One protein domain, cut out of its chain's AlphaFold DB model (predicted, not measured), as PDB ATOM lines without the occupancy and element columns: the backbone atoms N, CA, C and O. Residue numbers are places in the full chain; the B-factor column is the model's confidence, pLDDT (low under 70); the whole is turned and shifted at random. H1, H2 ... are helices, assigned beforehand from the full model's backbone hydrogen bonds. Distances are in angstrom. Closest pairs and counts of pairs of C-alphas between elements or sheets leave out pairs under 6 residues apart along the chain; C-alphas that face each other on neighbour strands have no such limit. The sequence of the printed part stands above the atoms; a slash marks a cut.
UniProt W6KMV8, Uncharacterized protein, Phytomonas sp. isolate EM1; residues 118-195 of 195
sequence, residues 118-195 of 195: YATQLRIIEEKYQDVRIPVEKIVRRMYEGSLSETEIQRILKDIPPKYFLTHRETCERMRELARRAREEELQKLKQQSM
ATOM      1  N   TYR A 118     177.121 249.361 167.580       78.88
ATOM      2  CA  TYR A 118     178.275 248.577 167.135       78.88
ATOM      3  C   TYR A 118     179.592 249.103 167.719       78.88
ATOM      4  O   TYR A 118     180.408 248.326 168.209       78.88
ATOM      5  N   ALA A 119     179.780 250.426 167.754       77.12
ATOM      6  CA  ALA A 119     180.953 251.035 168.383       77.12
ATOM      7  C   ALA A 119     181.040 250.693 169.882       77.12
ATOM      8  O   ALA A 119     182.122 250.431 170.409       77.12
ATOM      9  N   THR A 120     179.893 250.639 170.562       80.94
ATOM     10  CA  THR A 120     179.809 250.207 171.962       80.94
ATOM     11  C   THR A 120     180.113 248.716 172.105       80.94
ATOM     12  O   THR A 120     180.876 248.330 172.988       80.94
ATOM     13  N   GLN A 121     179.595 247.872 171.208       74.94
ATOM     14  CA  GLN A 121     179.905 246.440 171.197       74.94
ATOM     15  C   GLN A 121     181.395 246.169 170.972       74.94
ATOM     16  O   GLN A 121     181.956 245.319 171.659       74.94
ATOM     17  N   LEU A 122     182.058 246.916 170.087       77.31
ATOM     18  CA  LEU A 122     183.503 246.802 169.886       77.31
ATOM     19  C   LEU A 122     184.288 247.133 171.155       77.31
ATOM     20  O   LEU A 122     185.205 246.391 171.485       77.31
ATOM     21  N   ARG A 123     183.898 248.176 171.899       81.06
ATOM     22  CA  ARG A 123     184.529 248.501 173.191       81.06
ATOM     23  C   ARG A 123     184.329 247.393 174.218       81.06
ATOM     24  O   ARG A 123     185.280 247.015 174.885       81.06
ATOM     25  N   ILE A 124     183.124 246.831 174.304       81.12
ATOM     26  CA  ILE A 124     182.823 245.717 175.217       81.12
ATOM     27  C   ILE A 124     183.646 244.476 174.848       81.12
ATOM     28  O   ILE A 124     184.155 243.782 175.726       81.12
ATOM     29  N   ILE A 125     183.778 244.173 173.556       74.06
ATOM     30  CA  ILE A 125     184.590 243.053 173.067       74.06
ATOM     31  C   ILE A 125     186.070 243.312 173.366       74.06
ATOM     32  O   ILE A 125     186.745 242.432 173.897       74.06
ATOM     33  N   GLU A 126     186.563 244.510 173.066       75.12
ATOM     34  CA  GLU A 126     187.941 244.919 173.334       75.12
ATOM     35  C   GLU A 126     188.280 244.800 174.822       75.12
ATOM     36  O   GLU A 126     189.286 244.184 175.161       75.12
ATOM     37  N   GLU A 127     187.416 245.300 175.705       79.62
ATOM     38  CA  GLU A 127     187.585 245.226 177.157       79.62
ATOM     39  C   GLU A 127     187.520 243.775 177.660       79.62
ATOM     40  O   GLU A 127     188.370 243.328 178.429       79.62
ATOM     41  N   LYS A 128     186.569 242.981 177.152       78.44
ATOM     42  CA  LYS A 128     186.397 241.573 177.539       78.44
ATOM     43  C   LYS A 128     187.588 240.691 177.164       78.44
ATOM     44  O   LYS A 128     187.880 239.729 177.875       78.44
ATOM     45  N   TYR A 129     188.243 240.970 176.040       71.56
ATOM     46  CA  TYR A 129     189.355 240.162 175.531       71.56
ATOM     47  C   TYR A 129     190.714 240.863 175.640       71.56
ATOM     48  O   TYR A 129     191.695 240.366 175.085       71.56
ATOM     49  N   GLN A 130     190.792 241.975 176.381       71.94
ATOM     50  CA  GLN A 130     191.979 242.828 176.452       71.94
ATOM     51  C   GLN A 130     193.233 242.057 176.869       71.94
ATOM     52  O   GLN A 130     194.255 242.179 176.198       71.94
ATOM     53  N   ASP A 131     193.128 241.230 177.914       76.19
ATOM     54  CA  ASP A 131     194.234 240.449 178.486       76.19
ATOM     55  C   ASP A 131     194.038 238.927 178.332       76.19
ATOM     56  O   ASP A 131     194.760 238.117 178.925       76.19
ATOM     57  N   VAL A 132     193.059 238.499 177.528       73.69
ATOM     58  CA  VAL A 132     192.777 237.071 177.341       73.69
ATOM     59  C   VAL A 132     193.844 236.454 176.443       73.69
ATOM     60  O   VAL A 132     193.883 236.676 175.235       73.69
ATOM     61  N   ARG A 133     194.701 235.620 177.038       73.00
ATOM     62  CA  ARG A 133     195.631 234.773 176.289       73.00
ATOM     63  C   ARG A 133     194.899 233.569 175.721       73.00
ATOM     64  O   ARG A 133     194.204 232.851 176.437       73.00
ATOM     65  N   ILE A 134     195.088 233.337 174.430       75.88
ATOM     66  CA  ILE A 134     194.453 232.233 173.724       75.88
ATOM     67  C   ILE A 134     195.137 230.910 174.128       75.88
ATOM     68  O   ILE A 134     196.336 230.752 173.895       75.88
ATOM     69  N   PRO A 135     194.410 229.939 174.718       79.44
ATOM     70  CA  PRO A 135     194.981 228.653 175.098       79.44
ATOM     71  C   PRO A 135     195.146 227.760 173.862       79.44
ATOM     72  O   PRO A 135     194.234 227.034 173.470       79.44
ATOM     73  N   VAL A 136     196.333 227.817 173.264       77.00
ATOM     74  CA  VAL A 136     196.715 227.119 172.025       77.00
ATOM     75  C   VAL A 136     196.410 225.633 172.080       77.00
ATOM     76  O   VAL A 136     195.790 225.095 171.172       77.00
ATOM     77  N   GLU A 137     196.782 224.983 173.180       83.00
ATOM     78  CA  GLU A 137     196.542 223.558 173.375       83.00
ATOM     79  C   GLU A 137     195.056 223.211 173.250       83.00
ATOM     80  O   GLU A 137     194.698 222.257 172.563       83.00
ATOM     81  N   LYS A 138     194.168 224.018 173.845       85.00
ATOM     82  CA  LYS A 138     192.721 223.794 173.748       85.00
ATOM     83  C   LYS A 138     192.221 223.959 172.314       85.00
ATOM     84  O   LYS A 138     191.317 223.232 171.913       85.00
ATOM     85  N   ILE A 139     192.793 224.892 171.551       83.62
ATOM     86  CA  ILE A 139     192.434 225.097 170.142       83.62
ATOM     87  C   ILE A 139     192.925 223.938 169.287       83.62
ATOM     88  O   ILE A 139     192.133 223.386 168.537       83.62
ATOM     89  N   VAL A 140     194.186 223.530 169.427       84.69
ATOM     90  CA  VAL A 140     194.765 222.407 168.676       84.69
ATOM     91  C   VAL A 140     193.977 221.128 168.968       84.69
ATOM     92  O   VAL A 140     193.502 220.473 168.047       84.69
ATOM     93  N   ARG A 141     193.716 220.818 170.243       88.44
ATOM     94  CA  ARG A 141     192.909 219.648 170.627       88.44
ATOM     95  C   ARG A 141     191.497 219.685 170.047       88.44
ATOM     96  O   ARG A 141     191.005 218.659 169.592       88.44
ATOM     97  N   ARG A 142     190.853 220.859 170.045       87.56
ATOM     98  CA  ARG A 142     189.521 221.042 169.454       87.56
ATOM     99  C   ARG A 142     189.540 220.929 167.932       87.56
ATOM    100  O   ARG A 142     188.613 220.377 167.376       87.56
ATOM    101  N   MET A 143     190.552 221.471 167.266       84.06
ATOM    102  CA  MET A 143     190.620 221.516 165.806       84.06
ATOM    103  C   MET A 143     190.906 220.144 165.200       84.06
ATOM    104  O   MET A 143     190.409 219.839 164.123       84.06
ATOM    105  N   TYR A 144     191.706 219.328 165.887       86.38
ATOM    106  CA  TYR A 144     192.088 218.013 165.387       86.38
ATOM    107  C   TYR A 144     191.237 216.866 165.949       86.38
ATOM    108  O   TYR A 144     191.378 215.761 165.443       86.38
ATOM    109  N   GLU A 145     190.383 217.092 166.957       82.56
ATOM    110  CA  GLU A 145     189.407 216.129 167.525       82.56
ATOM    111  C   GLU A 145     189.933 214.685 167.721       82.56
ATOM    112  O   GLU A 145     189.193 213.714 167.605       82.56
ATOM    113  N   GLY A 146     191.227 214.524 168.027       82.50
ATOM    114  CA  GLY A 146     191.869 213.212 168.216       82.50
ATOM    115  C   GLY A 146     192.574 212.621 166.985       82.50
ATOM    116  O   GLY A 146     193.147 211.542 167.077       82.50
ATOM    117  N   SER A 147     192.607 213.335 165.860       86.56
ATOM    118  CA  SER A 147     193.378 212.970 164.657       86.56
ATOM    119  C   SER A 147     194.893 213.026 164.879       86.56
ATOM    120  O   SER A 147     195.652 212.394 164.150       86.56
ATOM    121  N   LEU A 148     195.337 213.803 165.870       87.75
ATOM    122  CA  LEU A 148     196.736 213.900 166.271       87.75
ATOM    123  C   LEU A 148     196.952 213.148 167.583       87.75
ATOM    124  O   LEU A 148     196.164 213.279 168.523       87.75
ATOM    125  N   SER A 149     198.049 212.396 167.657       90.25
ATOM    126  CA  SER A 149     198.486 211.768 168.900       90.25
ATOM    127  C   SER A 149     198.964 212.820 169.906       90.25
ATOM    128  O   SER A 149     199.363 213.930 169.553       90.25
ATOM    129  N   GLU A 150     198.974 212.455 171.187       88.81
ATOM    130  CA  GLU A 150     199.428 213.341 172.265       88.81
ATOM    131  C   GLU A 150     200.873 213.830 172.055       88.81
ATOM    132  O   GLU A 150     201.204 214.980 172.337       88.81
ATOM    133  N   THR A 151     201.732 212.978 171.493       90.06
ATOM    134  CA  THR A 151     203.128 213.316 171.192       90.06
ATOM    135  C   THR A 151     203.245 214.351 170.075       90.06
ATOM    136  O   THR A 151     204.094 215.241 170.144       90.06
ATOM    137  N   GLU A 152     202.369 214.277 169.075       88.62
ATOM    138  CA  GLU A 152     202.286 215.242 167.983       88.62
ATOM    139  C   GLU A 152     201.830 216.616 168.493       88.62
ATOM    140  O   GLU A 152     202.432 217.641 168.171       88.62
ATOM    141  N   ILE A 153     200.813 216.631 169.360       87.50
ATOM    142  CA  ILE A 153     200.297 217.851 169.991       87.50
ATOM    143  C   ILE A 153     201.401 218.523 170.817       87.50
ATOM    144  O   ILE A 153     201.617 219.727 170.695       87.50
ATOM    145  N   GLN A 154     202.154 217.757 171.608       88.38
ATOM    146  CA  GLN A 154     203.263 218.304 172.394       88.38
ATOM    147  C   GLN A 154     204.422 218.819 171.534       88.38
ATOM    148  O   GLN A 154     205.071 219.789 171.927       88.38
ATOM    149  N   ARG A 155     204.684 218.214 170.369       91.50
ATOM    150  CA  ARG A 155     205.664 218.741 169.410       91.50
ATOM    151  C   ARG A 155     205.228 220.106 168.882       91.50
ATOM    152  O   ARG A 155     205.984 221.062 169.008       91.50
ATOM    153  N   ILE A 156     203.983 220.216 168.418       85.50
ATOM    154  CA  ILE A 156     203.410 221.482 167.933       85.50
ATOM    155  C   ILE A 156     203.497 222.569 169.011       85.50
ATOM    156  O   ILE A 156     203.872 223.700 168.723       85.50
ATOM    157  N   LEU A 157     203.191 222.240 170.269       83.44
ATOM    158  CA  LEU A 157     203.256 223.209 171.365       83.44
ATOM    159  C   LEU A 157     204.686 223.652 171.707       83.44
ATOM    160  O   LEU A 157     204.862 224.781 172.161       83.44
ATOM    161  N   LYS A 158     205.699 222.804 171.491       85.25
ATOM    162  CA  LYS A 158     207.115 223.149 171.709       85.25
ATOM    163  C   LYS A 158     207.677 224.069 170.629       85.25
ATOM    164  O   LYS A 158     208.523 224.902 170.941       85.25
ATOM    165  N   ASP A 159     207.196 223.936 169.398       84.88
ATOM    166  CA  ASP A 159     207.652 224.753 168.269       84.88
ATOM    167  C   ASP A 159     207.100 226.189 168.321       84.88
ATOM    168  O   ASP A 159     207.583 227.082 167.624       84.88
ATOM    169  N   ILE A 160     206.099 226.437 169.170       79.06
ATOM    170  CA  ILE A 160     205.457 227.740 169.320       79.06
ATOM    171  C   ILE A 160     206.230 228.591 170.339       79.06
ATOM    172  O   ILE A 160     206.323 228.227 171.513       79.06
ATOM    173  N   PRO A 161     206.735 229.778 169.944       78.00
ATOM    174  CA  PRO A 161     207.384 230.692 170.870       78.00
ATOM    175  C   PRO A 161     206.482 231.046 172.067       78.00
ATOM    176  O   PRO A 161     205.295 231.328 171.890       78.00
ATOM    177  N   PRO A 162     207.031 231.171 173.287       67.44
ATOM    178  CA  PRO A 162     206.245 231.430 174.500       67.44
ATOM    179  C   PRO A 162     205.514 232.790 174.520       67.44
ATOM    180  O   PRO A 162     204.681 233.032 175.391       67.44
ATOM    181  N   LYS A 163     205.800 233.682 173.558       65.88
ATOM    182  CA  LYS A 163     205.103 234.965 173.329       65.88
ATOM    183  C   LYS A 163     204.417 235.044 171.957       65.88
ATOM    184  O   LYS A 163     204.175 236.138 171.456       65.88
ATOM    185  N   TYR A 164     204.157 233.907 171.311       65.12
ATOM    186  CA  TYR A 164     203.606 233.888 169.953       65.12
ATOM    187  C   TYR A 164     202.198 234.494 169.880       65.12
ATOM    188  O   TYR A 164     201.863 235.165 168.908       65.12
ATOM    189  N   PHE A 165     201.400 234.324 170.935       65.31
ATOM    190  CA  PHE A 165     200.057 234.886 171.009       65.31
ATOM    191  C   PHE A 165     200.066 236.129 171.889       65.31
ATOM    192  O   PHE A 165     200.068 236.052 173.118       65.31
ATOM    193  N   LEU A 166     200.110 237.267 171.207       65.38
ATOM    194  CA  LEU A 166     199.904 238.582 171.783       65.38
ATOM    195  C   LEU A 166     198.437 238.713 172.207       65.38
ATOM    196  O   LEU A 166     197.527 238.249 171.519       65.38
ATOM    197  N   THR A 167     198.205 239.351 173.345       76.12
ATOM    198  CA  THR A 167     196.883 239.839 173.747       76.12
ATOM    199  C   THR A 167     196.297 240.759 172.672       76.12
ATOM    200  O   THR A 167     197.020 241.246 171.796       76.12
ATOM    201  N   HIS A 168     194.989 241.032 172.718       75.31
ATOM    202  CA  HIS A 168     194.369 241.971 171.777       75.31
ATOM    203  C   HIS A 168     195.098 243.325 171.793       75.31
ATOM    204  O   HIS A 168     195.467 243.846 170.740       75.31
ATOM    205  N   ARG A 169     195.424 243.835 172.991       77.38
ATOM    206  CA  ARG A 169     196.196 245.074 173.160       77.38
ATOM    207  C   ARG A 169     197.571 244.993 172.495       77.38
ATOM    208  O   ARG A 169     197.896 245.842 171.670       77.38
ATOM    209  N   GLU A 170     198.351 243.964 172.817       81.50
ATOM    210  CA  GLU A 170     199.692 243.772 172.249       81.50
ATOM    211  C   GLU A 170     199.642 243.583 170.716       81.50
ATOM    212  O   GLU A 170     200.535 244.035 169.996       81.50
ATOM    213  N   THR A 171     198.582 242.956 170.196       81.50
ATOM    214  CA  THR A 171     198.345 242.782 168.754       81.50
ATOM    215  C   THR A 171     198.067 244.124 168.082       81.50
ATOM    216  O   THR A 171     198.696 244.449 167.073       81.50
ATOM    217  N   CYS A 172     197.181 244.940 168.658       80.38
ATOM    218  CA  CYS A 172     196.895 246.283 168.164       80.38
ATOM    219  C   CYS A 172     198.132 247.186 168.212       80.38
ATOM    220  O   CYS A 172     198.399 247.909 167.255       80.38
ATOM    221  N   GLU A 173     198.908 247.140 169.294       84.62
ATOM    222  CA  GLU A 173     200.159 247.893 169.421       84.62
ATOM    223  C   GLU A 173     201.174 247.484 168.353       84.62
ATOM    224  O   GLU A 173     201.712 248.346 167.654       84.62
ATOM    225  N   ARG A 174     201.377 246.178 168.151       83.00
ATOM    226  CA  ARG A 174     202.277 245.666 167.113       83.00
ATOM    227  C   ARG A 174     201.816 246.045 165.709       83.00
ATOM    228  O   ARG A 174     202.645 246.397 164.875       83.00
ATOM    229  N   MET A 175     200.515 246.009 165.441       84.38
ATOM    230  CA  MET A 175     199.957 246.426 164.154       84.38
ATOM    231  C   MET A 175     200.179 247.924 163.899       84.38
ATOM    232  O   MET A 175     200.607 248.299 162.809       84.38
ATOM    233  N   ARG A 176     199.966 248.782 164.909       91.31
ATOM    234  CA  ARG A 176     200.262 250.225 164.813       91.31
ATOM    235  C   ARG A 176     201.748 250.487 164.573       91.31
ATOM    236  O   ARG A 176     202.093 251.369 163.794       91.31
ATOM    237  N   GLU A 177     202.618 249.734 165.239       91.81
ATOM    238  CA  GLU A 177     204.069 249.824 165.062       91.81
ATOM    239  C   GLU A 177     204.490 249.453 163.633       91.81
ATOM    240  O   GLU A 177     205.242 250.191 163.001       91.81
ATOM    241  N   LEU A 178     203.962 248.349 163.091       90.25
ATOM    242  CA  LEU A 178     204.225 247.933 161.710       90.25
ATOM    243  C   LEU A 178     203.744 248.977 160.697       90.25
ATOM    244  O   LEU A 178     204.479 249.311 159.772       90.25
ATOM    245  N   ALA A 179     202.549 249.537 160.901       93.75
ATOM    246  CA  ALA A 179     202.028 250.604 160.052       93.75
ATOM    247  C   ALA A 179     202.909 251.864 160.102       93.75
ATOM    248  O   ALA A 179     203.153 252.490 159.071       93.75
ATOM    249  N   ARG A 180     203.432 252.221 161.286       94.62
ATOM    250  CA  ARG A 180     204.348 253.360 161.440       94.62
ATOM    251  C   ARG A 180     205.645 253.144 160.662       94.62
ATOM    252  O   ARG A 180     206.035 254.029 159.908       94.62
ATOM    253  N   ARG A 181     206.256 251.960 160.778       94.75
ATOM    254  CA  ARG A 181     207.484 251.616 160.041       94.75
ATOM    255  C   ARG A 181     207.277 251.612 158.535       94.75
ATOM    256  O   ARG A 181     208.068 252.213 157.824       94.75
ATOM    257  N   ALA A 182     206.186 251.016 158.055       94.25
ATOM    258  CA  ALA A 182     205.862 251.018 156.630       94.25
ATOM    259  C   ALA A 182     205.749 252.450 156.080       94.25
ATOM    260  O   ALA A 182     206.305 252.763 155.029       94.25
ATOM    261  N   ARG A 183     205.100 253.347 156.835       93.88
ATOM    262  CA  ARG A 183     205.001 254.766 156.478       93.88
ATOM    263  C   ARG A 183     206.362 255.466 156.483       93.88
ATOM    264  O   ARG A 183     206.624 256.287 155.609       93.88
ATOM    265  N   GLU A 184     207.219 255.181 157.459       95.75
ATOM    266  CA  GLU A 184     208.579 255.735 157.526       95.75
ATOM    267  C   GLU A 184     209.437 255.278 156.338       95.75
ATOM    268  O   GLU A 184     210.104 256.106 155.717       95.75
ATOM    269  N   GLU A 185     209.374 253.997 155.976       95.62
ATOM    270  CA  GLU A 185     210.064 253.436 154.809       95.62
ATOM    271  C   GLU A 185     209.566 254.053 153.496       95.62
ATOM    272  O   GLU A 185     210.363 254.399 152.622       95.62
ATOM    273  N   GLU A 186     208.254 254.236 153.352       93.25
ATOM    274  CA  GLU A 186     207.661 254.880 152.178       93.25
ATOM    275  C   GLU A 186     208.076 256.354 152.070       93.25
ATOM    276  O   GLU A 186     208.512 256.803 151.009       93.25
ATOM    277  N   LEU A 187     208.050 257.095 153.182       92.31
ATOM    278  CA  LEU A 187     208.545 258.473 153.232       92.31
ATOM    279  C   LEU A 187     210.038 258.563 152.891       92.31
ATOM    280  O   LEU A 187     210.453 259.516 152.232       92.31
ATOM    281  N   GLN A 188     210.854 257.598 153.323       93.94
ATOM    282  CA  GLN A 188     212.267 257.538 152.945       93.94
ATOM    283  C   GLN A 188     212.443 257.299 151.443       93.94
ATOM    284  O   GLN A 188     213.240 258.000 150.818       93.94
ATOM    285  N   LYS A 189     211.675 256.380 150.846       94.62
ATOM    286  CA  LYS A 189     211.694 256.143 149.393       94.62
ATOM    287  C   LYS A 189     211.303 257.394 148.607       94.62
ATOM    288  O   LYS A 189     212.009 257.765 147.675       94.62
ATOM    289  N   LEU A 190     210.238 258.086 149.015       91.12
ATOM    290  CA  LEU A 190     209.799 259.325 148.362       91.12
ATOM    291  C   LEU A 190     210.854 260.435 148.456       91.12
ATOM    292  O   LEU A 190     211.097 261.140 147.480       91.12
ATOM    293  N   LYS A 191     211.535 260.566 149.601       90.50
ATOM    294  CA  LYS A 191     212.641 261.525 149.759       90.50
ATOM    295  C   LYS A 191     213.821 261.222 148.837       90.50
ATOM    296  O   LYS A 191     214.433 262.155 148.337       90.50
ATOM    297  N   GLN A 192     214.128 259.945 148.607       90.06
ATOM    298  CA  GLN A 192     215.194 259.531 147.688       90.06
ATOM    299  C   GLN A 192     214.831 259.751 146.213       90.06
ATOM    300  O   GLN A 192     215.727 259.942 145.408       90.06
ATOM    301  N   GLN A 193     213.541 259.728 145.861       82.00
ATOM    302  CA  GLN A 193     213.049 259.991 144.499       82.00
ATOM    303  C   GLN A 193     212.861 261.484 144.189       82.00
ATOM    304  O   GLN A 193     212.717 261.860 143.030       82.00
ATOM    305  N   SER A 194     212.802 262.322 145.226       75.62
ATOM    306  CA  SER A 194     212.665 263.779 145.128       75.62
ATOM    307  C   SER A 194     214.016 264.517 145.117       75.62
ATOM    308  O   SER A 194     214.014 265.749 145.070       75.62
ATOM    309  N   MET A 195     215.137 263.792 145.202       51.09
ATOM    310  CA  MET A 195     216.492 264.293 144.929       51.09
ATOM    311  C   MET A 195     216.955 263.798 143.565       51.09
ATOM    312  O   MET A 195     217.637 264.588 142.880       51.09
TER     313      MET A 195
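Overview. This is residues 118 to 195 of the 195 residues of an uncharacterized protein of Phytomonas sp. isolate EM1 (UniProt W6KMV8). An open chain of helices: H2 and H3 make a small touching pair at one end, and the long helix H4 reaches away as an arm, residues 175 to 195 sticking out. H1 comes near the beginning of H4, its residues 118 to 124 also standing free. The printed part has 78 residues with four named helices, H1 to H4, and no named strand: all helix. It is extended, radius of gyration of the C-alphas 19.4 A, and flat, 61 by 35 by 19 A.

Along the chain. H1, residues 118 to 128, begins at C-alpha 118 (178.275, 248.577, 167.135). H2 is residues 136 to 144, H3 residues 150 to 159. H4, residues 168 to 193, is 37.7 A long and ends at C-alpha 193 (213.049, 259.991, 144.499).

Arrangement. H1 and H4 are close but not clearly touching, closest C-alphas Glu 126 and His 168, 7.2 A. H2 and H3 touch, closest C-alphas Glu 137 and Leu 157, 7.0 A, at a steep tilt of 48 degrees, opposite ways. Every O i to N i+4 pair in the four helices is within hydrogen-bond range.

Size, cuts and confidence. The farthest C-alphas, Gly 146 and Met 195, are 61.3 A apart. The printed part has no cut and no long link. Residues 162 to 166 and 195 have pLDDT under 70.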